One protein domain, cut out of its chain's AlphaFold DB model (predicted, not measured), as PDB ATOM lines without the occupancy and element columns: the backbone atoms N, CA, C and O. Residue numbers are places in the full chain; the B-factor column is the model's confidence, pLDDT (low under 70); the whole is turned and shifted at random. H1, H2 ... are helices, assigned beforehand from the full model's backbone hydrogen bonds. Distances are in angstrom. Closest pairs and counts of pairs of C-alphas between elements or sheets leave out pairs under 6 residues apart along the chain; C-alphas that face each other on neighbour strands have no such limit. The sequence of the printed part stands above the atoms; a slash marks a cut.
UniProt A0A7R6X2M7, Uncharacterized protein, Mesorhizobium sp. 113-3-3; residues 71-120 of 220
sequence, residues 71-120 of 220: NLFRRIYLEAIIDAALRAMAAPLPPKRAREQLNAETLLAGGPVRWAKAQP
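AT A GLANCE: This is residues 71 to 120 of the 220 residues of an uncharacterized protein of Mesorhizobium sp. 113-3-3 (UniProt A0A7R6X2M7). One long helix, H1, runs along the longest axis of a small rounded body, and two shorter helices, H2 and H3, fold back over one side of it. After H1 the long link of residues 87 to 98 returns toward the beginning of H1, where H2 follows at a steep tilt; a tight turn then brings H3 across H1, on which it packs at residues 78 to 85. The printed part has 50 residues with three named helices, in the order H1, H2, H3, and no named strand; the class is all helix. The whole is compact, with a radius of gyration of the C-alphas of 9.8 A, and the C-alphas span 25 by 20 by 19 A.

IN THESE COORDINATES: H1 covers residues 71 to 86, from C-alpha 71 at (43.822, 125.171, 10.886) to C-alpha 86 at (36.035, 134.814, 29.731), a length of 22.6 A. Residues 87 to 98 hold no named element. H2 covers residues 99 to 108 and measures 14.0 A from first to last C-alpha; it begins at C-alpha 99, at (39.509, 115.769, 18.308). H3 covers residues 112 to 117 and ends at C-alpha 117, at (48.186, 130.791, 25.412).

HOW THE PARTS SIT: H1 touches H3 with residues 78 to 85 alone. Their closest C-alphas are those of Leu 78 and Ala 116, 5.8 A apart, and their lines are about perpendicular, at 81 degrees. H1 and H2 are close but not clearly touching: their closest C-alphas, those of Arg 74 and Leu 102, are 7.3 A apart. These two helices run the same way at a steep tilt of 61 degrees. H2 and H3 touch only at the corner by their link, with the C-alphas of Thr 106 and Pro 112 closest at 5.4 A. They run the same way at a steep tilt of 68 degrees, only just short of about perpendicular. In H1, H2 and H3 every backbone O i to N i+4 pair is within hydrogen-bond range.

THE WHOLE: The two C-alphas farthest apart are those of Ala 88 and Arg 97, at 25.8 A. The first and last printed C-alphas, of Asn 71 and Pro 120, are 12.8 A apart. The printed part has no cut. The link from H1 to H2 is long, with 12 residues, and the link from H2 to H3 is tight, with 3 residues. The mean pLDDT of the printed part is 91.0, and no printed residue is under 70.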
ATOM      1  N   ASN A  71      43.671 123.771  10.489       87.25
ATOM      2  CA  ASN A  71      43.822 125.171  10.886       87.25
ATOM      3  C   ASN A  71      42.480 125.840  11.204       87.25
ATOM      4  O   ASN A  71      42.380 126.596  12.169       87.25
ATOM      5  N   LEU A  72      41.424 125.528  10.446       89.88
ATOM      6  CA  LEU A  72      40.082 126.021  10.751       89.88
ATOM      7  C   LEU A  72      39.590 125.482  12.101       89.88
ATOM      8  O   LEU A  72      39.093 126.247  12.926       89.88
ATOM      9  N   PHE A  73      39.755 124.182  12.355       90.31
ATOM     10  CA  PHE A  73      39.348 123.582  13.630       90.31
ATOM     11  C   PHE A  73      40.180 124.091  14.805       90.31
ATOM     12  O   PHE A  73      39.629 124.293  15.885       90.31
ATOM     13  N   ARG A  74      41.467 124.361  14.578       91.12
ATOM     14  CA  ARG A  74      42.375 124.977  15.546       91.12
ATOM     15  C   ARG A  74      41.876 126.354  15.974       91.12
ATOM     16  O   ARG A  74      41.744 126.603  17.167       91.12
ATOM     17  N   ARG A  75      41.522 127.208  15.008       91.75
ATOM     18  CA  ARG A  75      40.967 128.547  15.263       91.75
ATOM     19  C   ARG A  75      39.635 128.498  15.996       91.75
ATOM     20  O   ARG A  75      39.469 129.171  17.006       91.75
ATOM     21  N   ILE A  76      38.709 127.654  15.539       92.06
ATOM     22  CA  ILE A  76      37.403 127.478  16.195       92.06
ATOM     23  C   ILE A  76      37.588 127.021  17.646       92.06
ATOM     24  O   ILE A  76      36.912 127.511  18.549       92.06
ATOM     25  N   TYR A  77      38.503 126.080  17.877       94.56
ATOM     26  CA  TYR A  77      38.781 125.571  19.211       94.56
ATOM     27  C   TYR A  77      39.436 126.627  20.112       94.56
ATOM     28  O   TYR A  77      39.024 126.777  21.261       94.56
ATOM     29  N   LEU A  78      40.375 127.415  19.577       94.44
ATOM     30  CA  LEU A  78      40.988 128.551  20.268       94.44
ATOM     31  C   LEU A  78      39.934 129.566  20.728       94.44
ATOM     32  O   LEU A  78      39.888 129.911  21.908       94.44
ATOM     33  N   GLU A  79      39.051 129.994  19.823       94.50
ATOM     34  CA  GLU A  79      37.968 130.923  20.158       94.50
ATOM     35  C   GLU A  79      37.041 130.357  21.240       94.50
ATOM     36  O   GLU A  79      36.647 131.080  22.154       94.50
ATOM     37  N   ALA A  80      36.721 129.061  21.171       93.50
ATOM     38  CA  ALA A  80      35.861 128.406  22.148       93.50
ATOM     39  C   ALA A  80      36.507 128.340  23.546       93.50
ATOM     40  O   ALA A  80      35.817 128.537  24.547       93.50
ATOM     41  N   ILE A  81      37.820 128.093  23.629       94.56
ATOM     42  CA  ILE A  81      38.561 128.123  24.900       94.56
ATOM     43  C   ILE A  81      38.570 129.537  25.480       94.56
ATOM     44  O   ILE A  81      38.335 129.700  26.676       94.56
ATOM     45  N   ILE A  82      38.805 130.555  24.649       94.12
ATOM     46  CA  ILE A  82      38.804 131.958  25.082       94.12
ATOM     47  C   ILE A  82      37.420 132.356  25.602       94.12
ATOM     48  O   ILE A  82      37.318 132.924  26.687       94.12
ATOM     49  N   ASP A  83      36.348 132.008  24.888       92.44
ATOM     50  CA  ASP A  83      34.978 132.289  25.326       92.44
ATOM     51  C   ASP A  83      34.645 131.599  26.658       92.44
ATOM     52  O   ASP A  83      34.005 132.203  27.522       92.44
ATOM     53  N   ALA A  84      35.080 130.349  26.847       91.81
ATOM     54  CA  ALA A  84      34.902 129.633  28.108       91.81
ATOM     55  C   ALA A  84      35.699 130.281  29.249       91.81
ATOM     56  O   ALA A  84      35.158 130.462  30.340       91.81
ATOM     57  N   ALA A  85      36.941 130.702  28.988       90.75
ATOM     58  CA  ALA A  85      37.784 131.379  29.968       90.75
ATOM     59  C   ALA A  85      37.189 132.731  30.399       90.75
ATOM     60  O   ALA A  85      37.113 133.012  31.592       90.75
ATOM     61  N   LEU A  86      36.696 133.534  29.448       90.25
ATOM     62  CA  LEU A  86      36.035 134.814  29.731       90.25
ATOM     63  C   LEU A  86      34.729 134.647  30.522       90.25
ATOM     64  O   LEU A  86      34.332 135.554  31.247       90.25
ATOM     65  N   ARG A  87      34.064 133.492  30.404       88.75
ATOM     66  CA  ARG A  87      32.842 133.154  31.152       88.75
ATOM     67  C   ARG A  87      33.102 132.369  32.441       88.75
ATOM     68  O   ARG A  87      32.138 131.939  33.066       88.75
ATOM     69  N   ALA A  88      34.365 132.153  32.820       88.06
ATOM     70  CA  ALA A  88      34.757 131.307  33.950       88.06
ATOM     71  C   ALA A  88      34.129 129.894  33.911       88.06
ATOM     72  O   ALA A  88      33.755 129.328  34.937       88.06
ATOM     73  N   MET A  89      34.002 129.320  32.711       89.88
ATOM     74  CA  MET A  89      33.499 127.964  32.483       89.88
ATOM     75  C   MET A  89      34.644 126.983  32.204       89.88
ATOM     76  O   MET A  89      35.744 127.372  31.809       89.88
ATOM     77  N   ALA A  90      34.367 125.686  32.369       87.69
ATOM     78  CA  ALA A  90      35.298 124.630  31.982       87.69
ATOM     79  C   ALA A  90      35.623 124.687  30.478       87.69
ATOM     80  O   ALA A  90      34.774 125.044  29.655       87.69
ATOM     81  N   ALA A  91      36.853 124.310  30.121       88.44
ATOM     82  CA  ALA A  91      37.294 124.309  28.733       88.44
ATOM     83  C   ALA A  91      36.433 123.353  27.880       88.44
ATOM     84  O   ALA A  91      36.158 122.226  28.303       88.44
ATOM     85  N   PRO A  92      36.001 123.780  26.681       89.19
ATOM     86  CA  PRO A  92      35.145 122.974  25.825       89.19
ATOM     87  C   PRO A  92      35.906 121.778  25.252       89.19
ATOM     88  O   PRO A  92      37.129 121.778  25.147       89.19
ATOM     89  N   LEU A  93      35.165 120.757  24.822       90.25
ATOM     90  CA  LEU A  93      35.750 119.614  24.124       90.25
ATOM     91  C   LEU A  93      36.139 120.001  22.687       90.25
ATOM     92  O   LEU A  93      35.347 120.666  22.010       90.25
ATOM     93  N   PRO A  94      37.281 119.521  22.163       89.00
ATOM     94  CA  PRO A  94      37.677 119.842  20.802       89.00
ATOM     95  C   PRO A  94      36.720 119.267  19.744       89.00
ATOM     96  O   PRO A  94      36.052 118.241  19.983       89.00
ATOM     97  N   PRO A  95      36.651 119.915  18.560       89.56
ATOM     98  CA  PRO A  95      35.766 119.530  17.467       89.56
ATOM     99  C   PRO A  95      35.915 118.059  17.084       89.56
ATOM    100  O   PRO A  95      37.023 117.585  16.858       89.56
ATOM    101  N   LYS A  96      34.790 117.346  16.920       87.81
ATOM    102  CA  LYS A  96      34.766 115.890  16.659       87.81
ATOM    103  C   LYS A  96      35.682 115.453  15.507       87.81
ATOM    104  O   LYS A  96      36.263 114.381  15.579       87.81
ATOM    105  N   ARG A  97      35.816 116.280  14.465       84.19
ATOM    106  CA  ARG A  97      36.614 115.983  13.261       84.19
ATOM    107  C   ARG A  97      38.128 116.095  13.455       84.19
ATOM    108  O   ARG A  97      38.857 115.493  12.684       84.19
ATOM    109  N   ALA A  98      38.582 116.865  14.442       86.62
ATOM    110  CA  ALA A  98      40.000 117.096  14.734       86.62
ATOM    111  C   ALA A  98      40.332 116.765  16.199       86.62
ATOM    112  O   ALA A  98      41.328 117.235  16.744       86.62
ATOM    113  N   ARG A  99      39.464 115.989  16.862       89.75
ATOM    114  CA  ARG A  99      39.509 115.769  18.308       89.75
ATOM    115  C   ARG A  99      40.795 115.080  18.734       89.75
ATOM    116  O   ARG A  99      41.381 115.500  19.715       89.75
ATOM    117  N   GLU A 100      41.219 114.053  18.008       88.94
ATOM    118  CA  GLU A 100      42.422 113.280  18.335       88.94
ATOM    119  C   GLU A 100      43.680 114.151  18.269       88.94
ATOM    120  O   GLU A 100      44.422 114.233  19.243       88.94
ATOM    121  N   GLN A 101      43.855 114.882  17.165       88.94
ATOM    122  CA  GLN A 101      45.001 115.768  16.953       88.94
ATOM    123  C   GLN A 101      45.024 116.920  17.961       88.94
ATOM    124  O   GLN A 101      46.015 117.115  18.659       88.94
ATOM    125  N   LEU A 102      43.908 117.644  18.105       90.19
ATOM    126  CA  LEU A 102      43.837 118.774  19.031       90.19
ATOM    127  C   LEU A 102      43.947 118.325  20.489       90.19
ATOM    128  O   LEU A 102      44.533 119.047  21.289       90.19
ATOM    129  N   ASN A 103      43.437 117.142  20.852       92.62
ATOM    130  CA  ASN A 103      43.660 116.582  22.186       92.62
ATOM    131  C   ASN A 103      45.136 116.273  22.416       92.62
ATOM    132  O   ASN A 103      45.645 116.623  23.474       92.62
ATOM    133  N   ALA A 104      45.821 115.656  21.451       91.12
ATOM    134  CA  ALA A 104      47.246 115.370  21.573       91.12
ATOM    135  C   ALA A 104      48.049 116.663  21.784       91.12
ATOM    136  O   ALA A 104      48.803 116.766  22.750       91.12
ATOM    137  N   GLU A 105      47.813 117.693  20.967       90.94
ATOM    138  CA  GLU A 105      48.451 119.005  21.142       90.94
ATOM    139  C   GLU A 105      48.116 119.647  22.495       90.94
ATOM    140  O   GLU A 105      48.974 120.235  23.155       90.94
ATOM    141  N   THR A 106      46.856 119.531  22.920       92.44
ATOM    142  CA  THR A 106      46.387 120.092  24.186       92.44
ATOM    143  C   THR A 106      47.055 119.412  25.378       92.44
ATOM    144  O   THR A 106      47.439 120.084  26.336       92.44
ATOM    145  N   LEU A 107      47.208 118.088  25.328       92.12
ATOM    146  CA  LEU A 107      47.891 117.310  26.356       92.12
ATOM    147  C   LEU A 107      49.383 117.652  26.402       92.12
ATOM    148  O   LEU A 107      49.903 117.894  27.489       92.12
ATOM    149  N   LEU A 108      50.044 117.773  25.245       92.75
ATOM    150  CA  LEU A 108      51.451 118.184  25.153       92.75
ATOM    151  C   LEU A 108      51.698 119.568  25.768       92.75
ATOM    152  O   LEU A 108      52.689 119.775  26.460       92.75
ATOM    153  N   ALA A 109      50.779 120.511  25.566       90.44
ATOM    154  CA  ALA A 109      50.876 121.848  26.146       90.44
ATOM    155  C   ALA A 109      50.548 121.900  27.655       90.44
ATOM    156  O   ALA A 109      50.689 122.953  28.282       90.44
ATOM    157  N   GLY A 110      50.093 120.794  28.255       91.00
ATOM    158  CA  GLY A 110      49.691 120.734  29.661       91.00
ATOM    159  C   GLY A 110      48.289 121.291  29.929       91.00
ATOM    160  O   GLY A 110      48.032 121.812  31.013       91.00
ATOM    161  N   GLY A 111      47.393 121.218  28.942       91.88
ATOM    162  CA  GLY A 111      45.967 121.513  29.075       91.88
ATOM    163  C   GLY A 111      45.442 122.604  28.126       91.88
ATOM    164  O   GLY A 111      46.226 123.351  27.535       91.88
ATOM    165  N   PRO A 112      44.104 122.745  27.993       92.31
ATOM    166  CA  PRO A 112      43.471 123.611  26.984       92.31
ATOM    167  C   PRO A 112      43.863 125.085  27.103       92.31
ATOM    168  O   PRO A 112      44.129 125.750  26.107       92.31
ATOM    169  N   VAL A 113      43.956 125.595  28.332       91.94
ATOM    170  CA  VAL A 113      44.301 127.000  28.586       91.94
ATOM    171  C   VAL A 113      45.763 127.286  28.237       91.94
ATOM    172  O   VAL A 113      46.066 128.324  27.653       91.94
ATOM    173  N   ARG A 114      46.681 126.368  28.569       93.56
ATOM    174  CA  ARG A 114      48.106 126.512  28.236       93.56
ATOM    175  C   ARG A 114      48.329 126.402  26.731       93.56
ATOM    176  O   ARG A 114      49.055 127.217  26.173       93.56
ATOM    177  N   TRP A 115      47.640 125.464  26.080       95.31
ATOM    178  CA  TRP A 115      47.637 125.329  24.626       95.31
ATOM    179  C   TRP A 115      47.155 126.601  23.928       95.31
ATOM    180  O   TRP A 115      47.797 127.056  22.983       95.31
ATOM    181  N   ALA A 116      46.063 127.201  24.418       93.31
ATOM    182  CA  ALA A 116      45.524 128.440  23.872       93.31
ATOM    183  C   ALA A 116      46.530 129.592  24.006       93.31
ATOM    184  O   ALA A 116      46.802 130.263  23.020       93.31
ATOM    185  N   LYS A 117      47.151 129.764  25.181       93.31
ATOM    186  CA  LYS A 117      48.186 130.791  25.412       93.31
ATOM    187  C   LYS A 117      49.437 130.615  24.548       93.31
ATOM    188  O   LYS A 117      50.111 131.597  24.270       93.31
ATOM    189  N   ALA A 118      49.748 129.386  24.136       92.69
ATOM    190  CA  ALA A 118      50.865 129.098  23.241       92.69
ATOM    191  C   ALA A 118      50.576 129.466  21.771       92.69
ATOM    192  O   ALA A 118      51.484 129.411  20.943       92.69
ATOM    193  N   GLN A 119      49.331 129.817  21.423       91.44
ATOM    194  CA  GLN A 119      48.981 130.230  20.066       91.44
ATOM    195  C   GLN A 119      49.343 131.701  19.817       91.44
ATOM    196  O   GLN A 119      49.003 132.552  20.640       91.44
ATOM    197  N   PRO A 120      49.925 132.044  18.653       89.75
ATOM    198  CA  PRO A 120      50.248 133.433  18.320       89.75
ATOM    199  C   PRO A 120      48.991 134.308  18.177       89.75
ATOM    200  O   PRO A 120      49.011 135.497  18.473       89.75
TER     201      PRO A 120